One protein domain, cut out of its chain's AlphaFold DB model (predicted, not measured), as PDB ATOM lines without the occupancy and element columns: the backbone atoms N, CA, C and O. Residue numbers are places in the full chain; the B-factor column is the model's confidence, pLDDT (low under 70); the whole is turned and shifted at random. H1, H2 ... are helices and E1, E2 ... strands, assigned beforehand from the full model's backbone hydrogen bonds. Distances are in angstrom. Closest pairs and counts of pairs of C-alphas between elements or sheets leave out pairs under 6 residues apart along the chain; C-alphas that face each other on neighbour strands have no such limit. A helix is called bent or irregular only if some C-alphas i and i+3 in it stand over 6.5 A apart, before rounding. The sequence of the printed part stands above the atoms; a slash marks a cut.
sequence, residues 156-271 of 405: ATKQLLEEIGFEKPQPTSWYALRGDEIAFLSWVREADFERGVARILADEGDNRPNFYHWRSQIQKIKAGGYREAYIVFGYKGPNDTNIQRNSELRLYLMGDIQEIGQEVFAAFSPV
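Overview. This is residues 156 to 271 of the 405 residues of an uncharacterized protein of Burkholderia sp. MSh2 (UniProt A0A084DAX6). A strongly twisted, branched sheet of seven strands curls round H1 near one end, while H2 packs on it beside E3, E6 and E2; the hairpin E6 and E7 with E3 makes the other end. The printed part has 116 residues, in the order H1 E1 E2 E3 H2 E4 E5 E6 E7, class mixed; E2 and E4 are parallel neighbours, the other pairs antiparallel. It is compact, with a radius of gyration of the C-alphas of 13.2 A and spans of 37 by 29 by 28 A.

Arrangement. H1, residues 157 to 163, is on the sheet; its Thr 157 and Ile 243 of E5, residues 242 to 244, have their C-alphas 4.9 A apart, the closest of the two. E1, residues 175 to 178, and E2, residues 181 to 187, form a hairpin, with N 176 and O 183 at 2.8 A. E3, residues 197 to 201, is antiparallel to E7, residues 263 to 270, with N 198 and O 266 at 2.9 A. H2, residues 211 to 222, is on the sheet and apart from H1; its closest C-alphas to E3 are those of Phe 211 and Leu 201, 6.5 A. H2 is irregular, C-alphas 216 and 219 being 7.3 A apart. E4, residues 228 to 236, has E2 on one side, with N 184 and O 230 at 2.8 A. On its other side are E5, with N 235 and O 243 at 2.7 A, and E6, residues 252 to 260, with N 254 and O 229 at 2.8 A. E6 bends by 58 degrees at residue 256 and forms a hairpin with E7, with N 253 and O 269 at 2.8 A. In H1 every O i to N i+4 pair is within hydrogen-bond range, in H2 6 of 8.

Along the chain. H1 begins at C-alpha 157, (-6.959, 24.089, -22.798). E2 is 20.1 A long, H2 16.5 A, E4 25.3 A and E6 21.8 A. E7, 22.8 A long, ends at C-alpha 270, (-23.462, 26.441, -23.420).

Size, cuts and confidence. The C-alphas farthest apart, of Glu 163 and Gly 261, are 38.0 A apart. The printed part has no cut, and the link from H1 to E1 is long, with 11 residues. Mean pLDDT of the printed part is 76.6; residues under 70 include 188 to 198, 202 to 207 and 245 to 250.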
ATOM      1  N   ALA A 156      -3.608  23.003 -26.008       79.38
ATOM      2  CA  ALA A 156      -3.680  23.028 -24.553       79.38
ATOM      3  C   ALA A 156      -4.875  23.887 -24.116       79.38
ATOM      4  O   ALA A 156      -4.912  25.077 -24.412       79.38
ATOM      5  N   THR A 157      -5.804  23.332 -23.328       76.88
ATOM      6  CA  THR A 157      -6.959  24.089 -22.798       76.88
ATOM      7  C   THR A 157      -6.520  25.333 -22.031       76.88
ATOM      8  O   THR A 157      -7.189  26.356 -22.058       76.88
ATOM      9  N   LYS A 158      -5.357  25.255 -21.369       84.88
ATOM     10  CA  LYS A 158      -4.720  26.399 -20.712       84.88
ATOM     11  C   LYS A 158      -4.465  27.552 -21.695       84.88
ATOM     12  O   LYS A 158      -4.823  28.672 -21.375       84.88
ATOM     13  N   GLN A 159      -3.847  27.275 -22.844       77.94
ATOM     14  CA  GLN A 159      -3.478  28.309 -23.817       77.94
ATOM     15  C   GLN A 159      -4.724  28.965 -24.415       77.94
ATOM     16  O   GLN A 159      -4.809  30.182 -24.466       77.94
ATOM     17  N   LEU A 160      -5.733  28.162 -24.756       73.69
ATOM     18  CA  LEU A 160      -6.998  28.678 -25.281       73.69
ATOM     19  C   LEU A 160      -7.763  29.530 -24.257       73.69
ATOM     20  O   LEU A 160      -8.416  30.498 -24.625       73.69
ATOM     21  N   LEU A 161      -7.676  29.198 -22.961       78.56
ATOM     22  CA  LEU A 161      -8.206  30.045 -21.888       78.56
ATOM     23  C   LEU A 161      -7.443  31.376 -21.788       78.56
ATOM     24  O   LEU A 161      -8.078  32.421 -21.655       78.56
ATOM     25  N   GLU A 162      -6.111  31.349 -21.890       82.31
ATOM     26  CA  GLU A 162      -5.265  32.553 -21.868       82.31
ATOM     27  C   GLU A 162      -5.594  33.493 -23.042       82.31
ATOM     28  O   GLU A 162      -5.686  34.704 -22.845       82.31
ATOM     29  N   GLU A 163      -5.870  32.952 -24.232       76.62
ATOM     30  CA  GLU A 163      -6.276  33.726 -25.419       76.62
ATOM     31  C   GLU A 163      -7.577  34.520 -25.214       76.62
ATOM     32  O   GLU A 163      -7.714  35.624 -25.738       76.62
ATOM     33  N   ILE A 164      -8.512  34.004 -24.408       76.31
ATOM     34  CA  ILE A 164      -9.772  34.687 -24.062       76.31
ATOM     35  C   ILE A 164      -9.716  35.418 -22.704       76.31
ATOM     36  O   ILE A 164     -10.755  35.802 -22.151       76.31
ATOM     37  N   GLY A 165      -8.509  35.614 -22.162       79.62
ATOM     38  CA  GLY A 165      -8.232  36.423 -20.972       79.62
ATOM     39  C   GLY A 165      -8.383  35.710 -19.625       79.62
ATOM     40  O   GLY A 165      -8.407  36.380 -18.595       79.62
ATOM     41  N   PHE A 166      -8.516  34.381 -19.602       87.88
ATOM     42  CA  PHE A 166      -8.515  33.596 -18.367       87.88
ATOM     43  C   PHE A 166      -7.097  33.163 -17.987       87.88
ATOM     44  O   PHE A 166      -6.417  32.479 -18.746       87.88
ATOM     45  N   GLU A 167      -6.689  33.451 -16.754       90.62
ATOM     46  CA  GLU A 167      -5.363  33.103 -16.244       90.62
ATOM     47  C   GLU A 167      -5.445  32.144 -15.057       90.62
ATOM     48  O   GLU A 167      -6.254  32.295 -14.138       90.62
ATOM     49  N   LYS A 168      -4.581  31.127 -15.049       90.00
ATOM     50  CA  LYS A 168      -4.471  30.228 -13.899       90.00
ATOM     51  C   LYS A 168      -3.723  30.922 -12.753       90.00
ATOM     52  O   LYS A 168      -2.578  31.318 -12.963       90.00
ATOM     53  N   PRO A 169      -4.261  30.939 -11.518       87.56
ATOM     54  CA  PRO A 169      -3.545  31.505 -10.369       87.56
ATOM     55  C   PRO A 169      -2.226  30.786 -10.064       87.56
ATOM     56  O   PRO A 169      -1.277  31.382  -9.564       87.56
ATOM     57  N   GLN A 170      -2.180  29.478 -10.334       85.50
ATOM     58  CA  GLN A 170      -0.989  28.642 -10.219       85.50
ATOM     59  C   GLN A 170      -0.970  27.619 -11.363       85.50
ATOM     60  O   GLN A 170      -2.037  27.182 -11.804       85.50
ATOM     61  N   PRO A 171       0.206  27.145 -11.816       78.38
ATOM     62  CA  PRO A 171       0.292  26.148 -12.890       78.38
ATOM     63  C   PRO A 171      -0.517  24.865 -12.625       78.38
ATOM     64  O   PRO A 171      -1.062  24.264 -13.552       78.38
ATOM     65  N   THR A 172      -0.627  24.471 -11.354       80.19
ATOM     66  CA  THR A 172      -1.351  23.282 -10.875       80.19
ATOM     67  C   THR A 172      -2.849  23.509 -10.664       80.19
ATOM     68  O   THR A 172      -3.569  22.545 -10.397       80.19
ATOM     69  N   SER A 173      -3.341  24.748 -10.775       87.19
ATOM     70  CA  SER A 173      -4.763  25.054 -10.606       87.19
ATOM     71  C   SER A 173      -5.589  24.391 -11.699       87.19
ATOM     72  O   SER A 173      -5.255  24.471 -12.881       87.19
ATOM     73  N   TRP A 174      -6.702  23.769 -11.320       90.31
ATOM     74  CA  TRP A 174      -7.711  23.255 -12.259       90.31
ATOM     75  C   TRP A 174      -8.862  24.239 -12.482       90.31
ATOM     76  O   TRP A 174      -9.964  23.858 -12.856       90.31
ATOM     77  N   TYR A 175      -8.576  25.518 -12.279       93.31
ATOM     78  CA  TYR A 175      -9.439  26.634 -12.615       93.31
ATOM     79  C   TYR A 175      -8.580  27.819 -13.072       93.31
ATOM     80  O   TYR A 175      -7.387  27.888 -12.746       93.31
ATOM     81  N   ALA A 176      -9.186  28.725 -13.826       92.25
ATOM     82  CA  ALA A 176      -8.616  29.990 -14.269       92.25
ATOM     83  C   ALA A 176      -9.571  31.142 -13.922       92.25
ATOM     84  O   ALA A 176     -10.765  30.913 -13.722       92.25
ATOM     85  N   LEU A 177      -9.045  32.359 -13.822       92.81
ATOM     86  CA  LEU A 177      -9.780  33.561 -13.432       92.81
ATOM     87  C   LEU A 177      -9.690  34.627 -14.524       92.81
ATOM     88  O   LEU A 177      -8.640  34.775 -15.147       92.81
ATOM     89  N   ARG A 178     -10.768  35.388 -14.720       92.19
ATOM     90  CA  ARG A 178     -10.809  36.572 -15.591       92.19
ATOM     91  C   ARG A 178     -11.598  37.672 -14.890       92.19
ATOM     92  O   ARG A 178     -12.825  37.643 -14.874       92.19
ATOM     93  N   GLY A 179     -10.902  38.620 -14.263       90.50
ATOM     94  CA  GLY A 179     -11.546  39.578 -13.357       90.50
ATOM     95  C   GLY A 179     -12.321  38.848 -12.252       90.50
ATOM     96  O   GLY A 179     -11.742  38.037 -11.533       90.50
ATOM     97  N   ASP A 180     -13.633  39.086 -12.180       90.31
ATOM     98  CA  ASP A 180     -14.536  38.451 -11.209       90.31
ATOM     99  C   ASP A 180     -15.183  37.155 -11.733       90.31
ATOM    100  O   ASP A 180     -16.167  36.682 -11.174       90.31
ATOM    101  N   GLU A 181     -14.665  36.565 -12.809       90.81
ATOM    102  CA  GLU A 181     -15.152  35.304 -13.378       90.81
ATOM    103  C   GLU A 181     -14.212  34.139 -13.067       90.81
ATOM    104  O   GLU A 181     -12.994  34.314 -12.961       90.81
ATOM    105  N   ILE A 182     -14.765  32.927 -12.994       93.81
ATOM    106  CA  ILE A 182     -14.007  31.688 -12.778       93.81
ATOM    107  C   ILE A 182     -14.359  30.637 -13.829       93.81
ATOM    108  O   ILE A 182     -15.527  30.427 -14.122       93.81
ATOM    109  N   ALA A 183     -13.362  29.936 -14.371       89.31
ATOM    110  CA  ALA A 183     -13.552  28.827 -15.304       89.31
ATOM    111  C   ALA A 183     -12.839  27.564 -14.809       89.31
ATOM    112  O   ALA A 183     -11.617  27.556 -14.663       89.31
ATOM    113  N   PHE A 184     -13.583  26.484 -14.568       90.19
ATOM    114  CA  PHE A 184     -13.032  25.183 -14.183       90.19
ATOM    115  C   PHE A 184     -12.600  24.375 -15.391       90.19
ATOM    116  O   PHE A 184     -13.278  24.346 -16.409       90.19
ATOM    117  N   LEU A 185     -11.498  23.648 -15.249       88.38
ATOM    118  CA  LEU A 185     -11.082  22.638 -16.205       88.38
ATOM    119  C   LEU A 185     -11.570  21.277 -15.694       88.38
ATOM    120  O   LEU A 185     -11.353  20.918 -14.534       88.38
ATOM    121  N   SER A 186     -12.210  20.503 -16.560       81.56
ATOM    122  CA  SER A 186     -12.680  19.148 -16.253       81.56
ATOM    123  C   SER A 186     -12.483  18.260 -17.474       81.56
ATOM    124  O   SER A 186     -12.396  18.752 -18.604       81.56
ATOM    125  N   TRP A 187     -12.344  16.952 -17.284       76.06
ATOM    126  CA  TRP A 187     -12.280  16.047 -18.427       76.06
ATOM    127  C   TRP A 187     -13.678  15.723 -18.953       76.06
ATOM    128  O   TRP A 187     -14.608  15.563 -18.176       76.06
ATOM    129  N   VAL A 188     -13.832  15.547 -20.268       61.94
ATOM    130  CA  VAL A 188     -15.105  15.143 -20.902       61.94
ATOM    131  C   VAL A 188     -15.643  13.837 -20.303       61.94
ATOM    132  O   VAL A 188     -16.841  13.696 -20.114       61.94
ATOM    133  N   ARG A 189     -14.759  12.905 -19.910       56.88
ATOM    134  CA  ARG A 189     -15.140  11.662 -19.205       56.88
ATOM    135  C   ARG A 189     -15.777  11.900 -17.826       56.88
ATOM    136  O   ARG A 189     -16.300  10.961 -17.244       56.88
ATOM    137  N   GLU A 190     -15.679  13.115 -17.292       54.88
ATOM    138  CA  GLU A 190     -16.255  13.542 -16.011       54.88
ATOM    139  C   GLU A 190     -17.598  14.268 -16.196       54.88
ATOM    140  O   GLU A 190     -18.239  14.612 -15.206       54.88
ATOM    141  N   ALA A 191     -18.007  14.520 -17.442       50.12
ATOM    142  CA  ALA A 191     -19.177  15.308 -17.786       50.12
ATOM    143  C   ALA A 191     -20.324  14.401 -18.248       50.12
ATOM    144  O   ALA A 191     -20.320  13.909 -19.377       50.12
ATOM    145  N   ASP A 192     -21.328  14.202 -17.397       46.16
ATOM    146  CA  ASP A 192     -22.593  13.585 -17.801       46.16
ATOM    147  C   ASP A 192     -23.424  14.602 -18.596       46.16
ATOM    148  O   ASP A 192     -24.295  15.289 -18.077       46.16
ATOM    149  N   PHE A 193     -23.113  14.754 -19.886       45.56
ATOM    150  CA  PHE A 193     -23.719  15.779 -20.749       45.56
ATOM    151  C   PHE A 193     -25.147  15.493 -21.215       45.56
ATOM    152  O   PHE A 193     -25.702  16.250 -22.013       45.56
ATOM    153  N   GLU A 194     -25.779  14.428 -20.739       39.09
ATOM    154  CA  GLU A 194     -27.186  14.204 -21.030       39.09
ATOM    155  C   GLU A 194     -28.030  15.105 -20.123       39.09
ATOM    156  O   GLU A 194     -28.358  14.737 -18.999       39.09
ATOM    157  N   ARG A 195     -28.429  16.271 -20.660       46.75
ATOM    158  CA  ARG A 195     -29.381  17.269 -20.102       46.75
ATOM    159  C   ARG A 195     -28.772  18.459 -19.358       46.75
ATOM    160  O   ARG A 195     -29.495  19.151 -18.647       46.75
ATOM    161  N   GLY A 196     -27.482  18.733 -19.552       55.34
ATOM    162  CA  GLY A 196     -26.858  19.941 -19.011       55.34
ATOM    163  C   GLY A 196     -26.807  19.941 -17.488       55.34
ATOM    164  O   GLY A 196     -27.066  20.968 -16.885       55.34
ATOM    165  N   VAL A 197     -26.516  18.800 -16.852       59.44
ATOM    166  CA  VAL A 197     -26.247  18.703 -15.410       59.44
ATOM    167  C   VAL A 197     -25.102  17.724 -15.204       59.44
ATOM    168  O   VAL A 197     -25.216  16.584 -15.631       59.44
ATOM    169  N   ALA A 198     -24.023  18.122 -14.530       67.12
ATOM    170  CA  ALA A 198     -22.940  17.195 -14.192       67.12
ATOM    171  C   ALA A 198     -22.532  17.278 -12.720       67.12
ATOM    172  O   ALA A 198     -22.716  18.289 -12.034       67.12
ATOM    173  N   ARG A 199     -21.952  16.179 -12.244       72.31
ATOM    174  CA  ARG A 199     -21.412  16.066 -10.894       72.31
ATOM    175  C   ARG A 199     -20.047  16.746 -10.805       72.31
ATOM    176  O   ARG A 199     -19.035  16.233 -11.292       72.31
ATOM    177  N   ILE A 200     -20.012  17.883 -10.126       76.31
ATOM    178  CA  ILE A 200     -18.802  18.691  -9.962       76.31
ATOM    179  C   ILE A 200     -17.975  18.293  -8.741       76.31
ATOM    180  O   ILE A 200     -16.758  18.443  -8.769       76.31
ATOM    181  N   LEU A 201     -18.585  17.695  -7.713       73.81
ATOM    182  CA  LEU A 201     -17.878  17.193  -6.532       73.81
ATOM    183  C   LEU A 201     -18.428  15.821  -6.133       73.81
ATOM    184  O   LEU A 201     -19.640  15.652  -6.033       73.81
ATOM    185  N   ALA A 202     -17.536  14.853  -5.945       67.94
ATOM    186  CA  ALA A 202     -17.861  13.521  -5.443       67.94
ATOM    187  C   ALA A 202     -17.606  13.423  -3.927       67.94
ATOM    188  O   ALA A 202     -17.163  14.393  -3.309       67.94
ATOM    189  N   ASP A 203     -17.855  12.251  -3.347       69.00
ATOM    190  CA  ASP A 203     -17.494  11.919  -1.964       69.00
ATOM    191  C   ASP A 203     -15.963  11.819  -1.740       69.00
ATOM    192  O   ASP A 203     -15.151  12.098  -2.627       69.00
ATOM    193  N   GLU A 204     -15.537  11.438  -0.528       58.72
ATOM    194  CA  GLU A 204     -14.118  11.390  -0.127       58.72
ATOM    195  C   GLU A 204     -13.235  10.417  -0.946       58.72
ATOM    196  O   GLU A 204     -12.015  10.413  -0.774       58.72
ATOM    197  N   GLY A 205     -13.809   9.624  -1.860       57.91
ATOM    198  CA  GLY A 205     -13.075   8.747  -2.778       57.91
ATOM    199  C   GLY A 205     -12.577   9.421  -4.065       57.91
ATOM    200  O   GLY A 205     -11.954   8.759  -4.903       57.91
ATOM    201  N   ASP A 206     -12.853  10.713  -4.259       62.25
ATOM    202  CA  ASP A 206     -12.519  11.426  -5.490       62.25
ATOM    203  C   ASP A 206     -11.015  11.684  -5.658       62.25
ATOM    204  O   ASP A 206     -10.407  12.520  -4.989       62.25
ATOM    205  N   ASN A 207     -10.413  11.009  -6.634       65.81
ATOM    206  CA  ASN A 207      -9.006  11.194  -6.985       65.81
ATOM    207  C   ASN A 207      -8.805  12.150  -8.173       65.81
ATOM    208  O   ASN A 207      -7.708  12.202  -8.742       65.81
ATOM    209  N   ARG A 208      -9.846  12.883  -8.598       73.00
ATOM    210  CA  ARG A 208      -9.726  13.839  -9.701       73.00
ATOM    211  C   ARG A 208      -8.804  15.000  -9.312       73.00
ATOM    212  O   ARG A 208      -8.903  15.535  -8.206       73.00
ATOM    213  N   PRO A 209      -7.946  15.479 -10.228       71.56
ATOM    214  CA  PRO A 209      -7.043  16.596  -9.946       71.56
ATOM    215  C   PRO A 209      -7.748  17.910  -9.567       71.56
ATOM    216  O   PRO A 209      -7.155  18.766  -8.911       71.56
ATOM    217  N   ASN A 210      -9.005  18.081  -9.989       76.88
ATOM    218  CA  ASN A 210      -9.817  19.261  -9.709       76.88
ATOM    219  C   ASN A 210     -10.609  19.174  -8.391       76.88
ATOM    220  O   ASN A 210     -11.152  20.193  -7.970       76.88
ATOM    221  N   PHE A 211     -10.619  18.031  -7.694       80.31
ATOM    222  CA  PHE A 211     -11.422  17.810  -6.484       80.31
ATOM    223  C   PHE A 211     -11.174  18.858  -5.386       80.31
ATOM    224  O   PHE A 211     -12.096  19.538  -4.932       80.31
ATOM    225  N   TYR A 212      -9.914  19.053  -4.985       80.62
ATOM    226  CA  TYR A 212      -9.572  20.028  -3.941       80.62
ATOM    227  C   TYR A 212      -9.840  21.473  -4.377       80.62
ATOM    228  O   TYR A 212     -10.185  22.317  -3.549       80.62
ATOM    229  N   HIS A 213      -9.725  21.756  -5.679       86.44
ATOM    230  CA  HIS A 213     -10.034  23.072  -6.235       86.44
ATOM    231  C   HIS A 213     -11.533  23.347  -6.156       86.44
ATOM    232  O   HIS A 213     -11.919  24.397  -5.642       86.44
ATOM    233  N   TRP A 214     -12.372  22.379  -6.534       85.62
ATOM    234  CA  TRP A 214     -13.820  22.447  -6.343       85.62
ATOM    235  C   TRP A 214     -14.189  22.674  -4.885       85.62
ATOM    236  O   TRP A 214     -14.873  23.648  -4.574       85.62
ATOM    237  N   ARG A 215     -13.660  21.852  -3.974       83.06
ATOM    238  CA  ARG A 215     -13.912  21.987  -2.533       83.06
ATOM    239  C   ARG A 215     -13.551  23.380  -2.002       83.06
ATOM    240  O   ARG A 215     -14.248  23.896  -1.135       83.06
ATOM    241  N   SER A 216     -12.493  23.999  -2.532       85.62
ATOM    242  CA  SER A 216     -12.047  25.334  -2.105       85.62
ATOM    243  C   SER A 216     -12.902  26.487  -2.644       85.62
ATOM    244  O   SER A 216     -13.005  27.524  -1.994       85.62
ATOM    245  N   GLN A 217     -13.506  26.331  -3.825       90.19
ATOM    246  CA  GLN A 217     -14.184  27.421  -4.532       90.19
ATOM    247  C   GLN A 217     -15.709  27.328  -4.479       90.19
ATOM    248  O   GLN A 217     -16.378  28.349  -4.611       90.19
ATOM    249  N   ILE A 218     -16.272  26.136  -4.267       87.25
ATOM    250  CA  ILE A 218     -17.712  25.902  -4.412       87.25
ATOM    251  C   ILE A 218     -18.555  26.781  -3.484       87.25
ATOM    252  O   ILE A 218     -19.564  27.334  -3.910       87.25
ATOM    253  N   GLN A 219     -18.102  26.992  -2.246       86.31
ATOM    254  CA  GLN A 219     -18.795  27.864  -1.295       86.31
ATOM    255  C   GLN A 219     -18.732  29.335  -1.718       86.31
ATOM    256  O   GLN A 219     -19.706  30.064  -1.564       86.31
ATOM    257  N   LYS A 220     -17.618  29.767  -2.325       89.38
ATOM    258  CA  LYS A 220     -17.478  31.126  -2.858       89.38
ATOM    259  C   LYS A 220     -18.381  31.349  -4.074       89.38
ATOM    260  O   LYS A 220     -18.981  32.412  -4.177       89.38
ATOM    261  N   ILE A 221     -18.521  30.352  -4.949       88.62
ATOM    262  CA  ILE A 221     -19.454  30.396  -6.086       88.62
ATOM    263  C   ILE A 221     -20.895  30.500  -5.574       88.62
ATOM    264  O   ILE A 221     -21.618  31.409  -5.969       88.62
ATOM    265  N   LYS A 222     -21.289  29.640  -4.625       83.50
ATOM    266  CA  LYS A 222     -22.627  29.668  -4.006       83.50
ATOM    267  C   LYS A 222     -22.942  30.990  -3.303       83.50
ATOM    268  O   LYS A 222     -24.090  31.417  -3.297       83.50
ATOM    269  N   ALA A 223     -21.931  31.639  -2.727       87.00
ATOM    270  CA  ALA A 223     -22.062  32.938  -2.073       87.00
ATOM    271  C   ALA A 223     -22.058  34.136  -3.048       87.00
ATOM    272  O   ALA A 223     -22.067  35.276  -2.588       87.00
ATOM    273  N   GLY A 224     -22.006  33.910  -4.366       86.12
ATOM    274  CA  GLY A 224     -21.961  34.985  -5.365       86.12
ATOM    275  C   GLY A 224     -20.625  35.731  -5.412       86.12
ATOM    276  O   GLY A 224     -20.566  36.882  -5.826       86.12
ATOM    277  N   GLY A 225     -19.532  35.099  -4.975       89.06
ATOM    278  CA  GLY A 225     -18.190  35.693  -4.976       89.06
ATOM    279  C   GLY A 225     -17.523  35.771  -6.355       89.06
ATOM    280  O   GLY A 225     -16.357  36.162  -6.426       89.06
ATOM    281  N   TYR A 226     -18.232  35.360  -7.406       91.00
ATOM    282  CA  TYR A 226     -17.858  35.490  -8.809       91.00
ATOM    283  C   TYR A 226     -19.078  35.979  -9.588       91.00
ATOM    284  O   TYR A 226     -20.192  35.544  -9.296       91.00
ATOM    285  N   ARG A 227     -18.863  36.860 -10.570       89.31
ATOM    286  CA  ARG A 227     -19.915  37.345 -11.471       89.31
ATOM    287  C   ARG A 227     -20.516  36.191 -12.264       89.31
ATOM    288  O   ARG A 227     -21.727  36.081 -12.318       89.31
ATOM    289  N   GLU A 228     -19.659  35.339 -12.822       87.12
ATOM    290  CA  GLU A 228     -20.050  34.131 -13.548       87.12
ATOM    291  C   GLU A 228     -19.077  32.986 -13.242       87.12
ATOM    292  O   GLU A 228     -17.877  33.200 -13.016       87.12
ATOM    293  N   ALA A 229     -19.599  31.760 -13.256       89.12
ATOM    294  CA  ALA A 229     -18.820  30.541 -13.099       89.12
ATOM    295  C   ALA A 229     -18.995  29.648 -14.327       89.12
ATOM    296  O   ALA A 229     -20.110  29.317 -14.718       89.12
ATOM    297  N   TYR A 230     -17.881  29.221 -14.908       87.69
ATOM    298  CA  TYR A 230     -17.843  28.400 -16.106       87.69
ATOM    299  C   TYR A 230     -17.179  27.056 -15.832       87.69
ATOM    300  O   TYR A 230     -16.368  26.899 -14.914       87.69
ATOM    301  N   ILE A 231     -17.461  26.094 -16.698       84.38
ATOM    302  CA  ILE A 231     -16.692  24.866 -16.836       84.38
ATOM    303  C   ILE A 231     -16.266  24.693 -18.292       84.38
ATOM    304  O   ILE A 231     -16.991  25.029 -19.229       84.38
ATOM    305  N   VAL A 232     -15.064  24.164 -18.469       79.88
ATOM    306  CA  VAL A 232     -14.467  23.821 -19.750       79.88
ATOM    307  C   VAL A 232     -14.116  22.355 -19.715       79.88
ATOM    308  O   VAL A 232     -13.320  21.898 -18.885       79.88
ATOM    309  N   PHE A 233     -14.704  21.619 -20.645       78.06
ATOM    310  CA  PHE A 233     -14.434  20.206 -20.799       78.06
ATOM    311  C   PHE A 233     -13.332  20.011 -21.825       78.06
ATOM    312  O   PHE A 233     -13.364  20.581 -22.910       78.06
ATOM    313  N   GLY A 234     -12.340  19.212 -21.468       70.12
ATOM    314  CA  GLY A 234     -11.281  18.811 -22.382       70.12
ATOM    315  C   GLY A 234     -10.973  17.335 -22.258       70.12
ATOM    316  O   GLY A 234     -11.517  16.609 -21.430       70.12
ATOM    317  N   TYR A 235     -10.078  16.855 -23.093       73.06
ATOM    318  CA  TYR A 235      -9.643  15.474 -23.074       73.06
ATOM    319  C   TYR A 235      -8.407  15.331 -22.202       73.06
ATOM    320  O   TYR A 235      -7.656  16.279 -21.956       73.06
ATOM    321  N   LYS A 236      -8.210  14.113 -21.708       75.69
ATOM    322  CA  LYS A 236      -7.034  13.773 -20.930       75.69
ATOM    323  C   LYS A 236      -5.825  13.689 -21.855       75.69
ATOM    324  O   LYS A 236      -5.718  12.765 -22.657       75.69
ATOM    325  N   GLY A 237      -4.942  14.673 -21.750       66.31
ATOM    326  CA  GLY A 237      -3.693  14.743 -22.489       66.31
ATOM    327  C   GLY A 237      -2.532  14.070 -21.754       66.31
ATOM    328  O   GLY A 237      -2.693  13.526 -20.653       66.31
ATOM    329  N   PRO A 238      -1.325  14.117 -22.341       63.44
ATOM    330  CA  PRO A 238      -0.105  13.669 -21.680       63.44
ATOM    331  C   PRO A 238       0.058  14.330 -20.302       63.44
ATOM    332  O   PRO A 238      -0.252  15.507 -20.138       63.44
ATOM    333  N   ASN A 239       0.562  13.587 -19.312       66.69
ATOM    334  CA  ASN A 239       0.764  14.067 -17.932       66.69
ATOM    335  C   ASN A 239      -0.506  14.580 -17.230       66.69
ATOM    336  O   ASN A 239      -0.434  15.537 -16.467       66.69
ATOM    337  N   ASP A 240      -1.659  13.955 -17.488       70.69
ATOM    338  CA  ASP A 240      -2.941  14.370 -16.904       70.69
ATOM    339  C   ASP A 240      -3.292  15.838 -17.252       70.69
ATOM    340  O   ASP A 240      -4.017  16.509 -16.522       70.69
ATOM    341  N   THR A 241      -2.789  16.359 -18.378       77.25
ATOM    342  CA  THR A 241      -3.163  17.696 -18.859       77.25
ATOM    343  C   THR A 241      -4.588  17.701 -19.402       77.25
ATOM    344  O   THR A 241      -5.153  16.667 -19.771       77.25
ATOM    345  N   ASN A 242      -5.193  18.881 -19.429       80.12
ATOM    346  CA  ASN A 242      -6.464  19.105 -20.096       80.12
ATOM    347  C   ASN A 242      -6.170  19.685 -21.489       80.12
ATOM    348  O   ASN A 242      -5.533  20.737 -21.588       80.12
ATOM    349  N   ILE A 243      -6.563  18.961 -22.538       80.12
ATOM    350  CA  ILE A 243      -6.310  19.320 -23.940       80.12
ATOM    351  C   ILE A 243      -7.619  19.428 -24.725       80.12
ATOM    352  O   ILE A 243      -8.586  18.732 -24.424       80.12
ATOM    353  N   GLN A 244      -7.632  20.247 -25.766       72.31
ATOM    354  CA  GLN A 244      -8.709  20.357 -26.740       72.31
ATOM    355  C   GLN A 244      -8.310  19.693 -28.054       72.31
ATOM    356  O   GLN A 244      -7.129  19.579 -28.378       72.31
ATOM    357  N   ARG A 245      -9.314  19.245 -28.808       64.50
ATOM    358  CA  ARG A 245      -9.155  18.719 -30.175       64.50
ATOM    359  C   ARG A 245      -9.507  19.757 -31.252       64.50
ATOM    360  O   ARG A 245      -9.493  19.443 -32.435       64.50
ATOM    361  N   ASN A 246      -9.874  20.966 -30.828       56.91
ATOM    362  CA  ASN A 246     -10.197  22.122 -31.660       56.91
ATOM    363  C   ASN A 246      -9.597  23.378 -30.993       56.91
ATOM    364  O   ASN A 246      -9.448  23.401 -29.769       56.91
ATOM    365  N   SER A 247      -9.230  24.383 -31.787       59.09
ATOM    366  CA  SER A 247      -8.787  25.701 -31.325       59.09
ATOM    367  C   SER A 247      -9.932  26.519 -30.730       59.09
ATOM    368  O   SER A 247      -9.694  27.434 -29.956       59.09
ATOM    369  N   GLU A 248     -11.183  26.195 -31.060       58.97
ATOM    370  CA  GLU A 248     -12.342  26.848 -30.455       58.97
ATOM    371  C   GLU A 248     -12.667  26.255 -29.080       58.97
ATOM    372  O   GLU A 248     -13.029  25.082 -28.943       58.97
ATOM    373  N   LEU A 249     -12.562  27.094 -28.049       65.62
ATOM    374  CA  LEU A 249     -12.912  26.743 -26.680       65.62
ATOM    375  C   LEU A 249     -14.412  26.942 -26.437       65.62
ATOM    376  O   LEU A 249     -14.947  28.023 -26.669       65.62
ATOM    377  N   ARG A 250     -15.083  25.927 -25.885       67.81
ATOM    378  CA  ARG A 250     -16.470  26.054 -25.413       67.81
ATOM    379  C   ARG A 250     -16.504  26.222 -23.901       67.81
ATOM    380  O   ARG A 250     -16.075  25.331 -23.166       67.81
ATOM    381  N   LEU A 251     -17.035  27.358 -23.458       73.12
ATOM    382  CA  LEU A 251     -17.381  27.597 -22.063       73.12
ATOM    383  C   LEU A 251     -18.825  27.160 -21.829       73.12
ATOM    384  O   LEU A 251     -19.712  27.457 -22.628       73.12
ATOM    385  N   TYR A 252     -19.063  26.493 -20.708       76.19
ATOM    386  CA  TYR A 252     -20.411  26.209 -20.237       76.19
ATOM    387  C   TYR A 252     -20.646  26.981 -18.957       76.19
ATOM    388  O   TYR A 252     -19.889  26.831 -17.996       76.19
ATOM    389  N   LEU A 253     -21.688  27.802 -18.954       80.69
ATOM    390  CA  LEU A 253     -22.116  28.522 -17.776       80.69
ATOM    391  C   LEU A 253     -22.686  27.542 -16.759       80.69
ATOM    392  O   LEU A 253     -23.495  26.682 -17.102       80.69
ATOM    393  N   MET A 254     -22.247  27.679 -15.517       84.81
ATOM    394  CA  MET A 254     -22.648  26.845 -14.400       84.81
ATOM    395  C   MET A 254     -23.761  27.518 -13.605       84.81
ATOM    396  O   MET A 254     -23.628  28.665 -13.186       84.81
ATOM    397  N   GLY A 255     -24.827  26.774 -13.341       80.94
ATOM    398  CA  GLY A 255     -25.972  27.221 -12.555       80.94
ATOM    399  C   GLY A 255     -26.561  26.095 -11.710       80.94
ATOM    400  O   GLY A 255     -26.045  24.979 -11.705       80.94
ATOM    401  N   ASP A 256     -27.635  26.397 -10.979       81.00
ATOM    402  CA  ASP A 256     -28.446  25.431 -10.220       81.00
ATOM    403  C   ASP A 256     -27.628  24.390  -9.431       81.00
ATOM    404  O   ASP A 256     -27.814  23.179  -9.562       81.00
ATOM    405  N   ILE A 257     -26.692  24.870  -8.604       84.44
ATOM    406  CA  ILE A 257     -25.802  24.010  -7.820       84.44
ATOM    407  C   ILE A 257     -26.570  23.376  -6.653       84.44
ATOM    408  O   ILE A 257     -27.034  24.078  -5.753       84.44
ATOM    409  N   GLN A 258     -26.638  22.045  -6.619       79.69
ATOM    410  CA  GLN A 258     -27.358  21.272  -5.604       79.69
ATOM    411  C   GLN A 258     -26.434  20.300  -4.869       79.69
ATOM    412  O   GLN A 258     -25.546  19.693  -5.464       79.69
ATOM    413  N   GLU A 259     -26.658  20.154  -3.564       80.69
ATOM    414  CA  GLU A 259     -25.998  19.160  -2.712       80.69
ATOM    415  C   GLU A 259     -26.942  17.981  -2.473       80.69
ATOM    416  O   GLU A 259     -28.083  18.169  -2.048       80.69
ATOM    417  N   ILE A 260     -26.459  16.768  -2.742       68.69
ATOM    418  CA  ILE A 260     -27.179  15.520  -2.484       68.69
ATOM    419  C   ILE A 260     -26.235  14.611  -1.699       68.69
ATOM    420  O   ILE A 260     -25.274  14.063  -2.239       68.69
ATOM    421  N   GLY A 261     -26.479  14.473  -0.394       78.69
ATOM    422  CA  GLY A 261     -25.554  13.768   0.493       78.69
ATOM    423  C   GLY A 261     -24.200  14.481   0.562       78.69
ATOM    424  O   GLY A 261     -24.130  15.619   1.015       78.69
ATOM    425  N   GLN A 262     -23.131  13.803   0.132       73.00
ATOM    426  CA  GLN A 262     -21.771  14.364   0.064       73.00
ATOM    427  C   GLN A 262     -21.383  14.847  -1.342       73.00
ATOM    428  O   GLN A 262     -20.294  15.389  -1.526       73.00
ATOM    429  N   GLU A 263     -22.253  14.659  -2.333       74.81
ATOM    430  CA  GLU A 263     -21.978  15.006  -3.724       74.81
ATOM    431  C   GLU A 263     -22.594  16.356  -4.100       74.81
ATOM    432  O   GLU A 263     -23.626  16.774  -3.564       74.81
ATOM    433  N   VAL A 264     -21.968  17.036  -5.062       78.75
ATOM    434  CA  VAL A 264     -22.438  18.316  -5.599       78.75
ATOM    435  C   VAL A 264     -22.644  18.202  -7.101       78.75
ATOM    436  O   VAL A 264     -21.741  17.800  -7.842       78.75
ATOM    437  N   PHE A 265     -23.818  18.629  -7.547       79.50
ATOM    438  CA  PHE A 265     -24.228  18.679  -8.944       79.50
ATOM    439  C   PHE A 265     -24.456  20.126  -9.364       79.50
ATOM    440  O   PHE A 265     -24.855  20.949  -8.544       79.50
ATOM    441  N   ALA A 266     -24.210  20.432 -10.632       79.94
ATOM    442  CA  ALA A 266     -24.508  21.735 -11.212       79.94
ATOM    443  C   ALA A 266     -25.093  21.574 -12.610       79.94
ATOM    444  O   ALA A 266     -24.709  20.658 -13.341       79.94
ATOM    445  N   ALA A 267     -26.002  22.475 -12.969       77.38
ATOM    446  CA  ALA A 267     -26.480  22.619 -14.330       77.38
ATOM    447  C   ALA A 267     -25.460  23.380 -15.190       77.38
ATOM    448  O   ALA A 267     -24.742  24.250 -14.700       77.38
ATOM    449  N   PHE A 268     -25.421  23.061 -16.478       75.38
ATOM    450  CA  PHE A 268     -24.521  23.609 -17.476       75.38
ATOM    451  C   PHE A 268     -25.297  24.017 -18.716       75.38
ATOM    452  O   PHE A 268     -25.967  23.191 -19.335       75.38
ATOM    453  N   SER A 269     -25.153  25.280 -19.100       70.50
ATOM    454  CA  SER A 269     -25.694  25.812 -20.350       70.50
ATOM    455  C   SER A 269     -24.541  26.284 -21.234       70.50
ATOM    456  O   SER A 269     -23.636  26.943 -20.722       70.50
ATOM    457  N   PRO A 270     -24.500  25.933 -22.531       62.88
ATOM    458  CA  PRO A 270     -23.462  26.441 -23.420       62.88
ATOM    459  C   PRO A 270     -23.534  27.969 -23.473       62.88
ATOM    460  O   PRO A 270     -24.617  28.538 -23.577       62.88
ATOM    461  N   VAL A 271     -22.377  28.624 -23.386       63.66
ATOM    462  CA  VAL A 271     -22.264  30.039 -23.739       63.66
ATOM    463  C   VAL A 271     -22.207  30.075 -25.262       63.66
ATOM    464  O   VAL A 271     -21.280  29.502 -25.840       63.66
TER     465      VAL A 271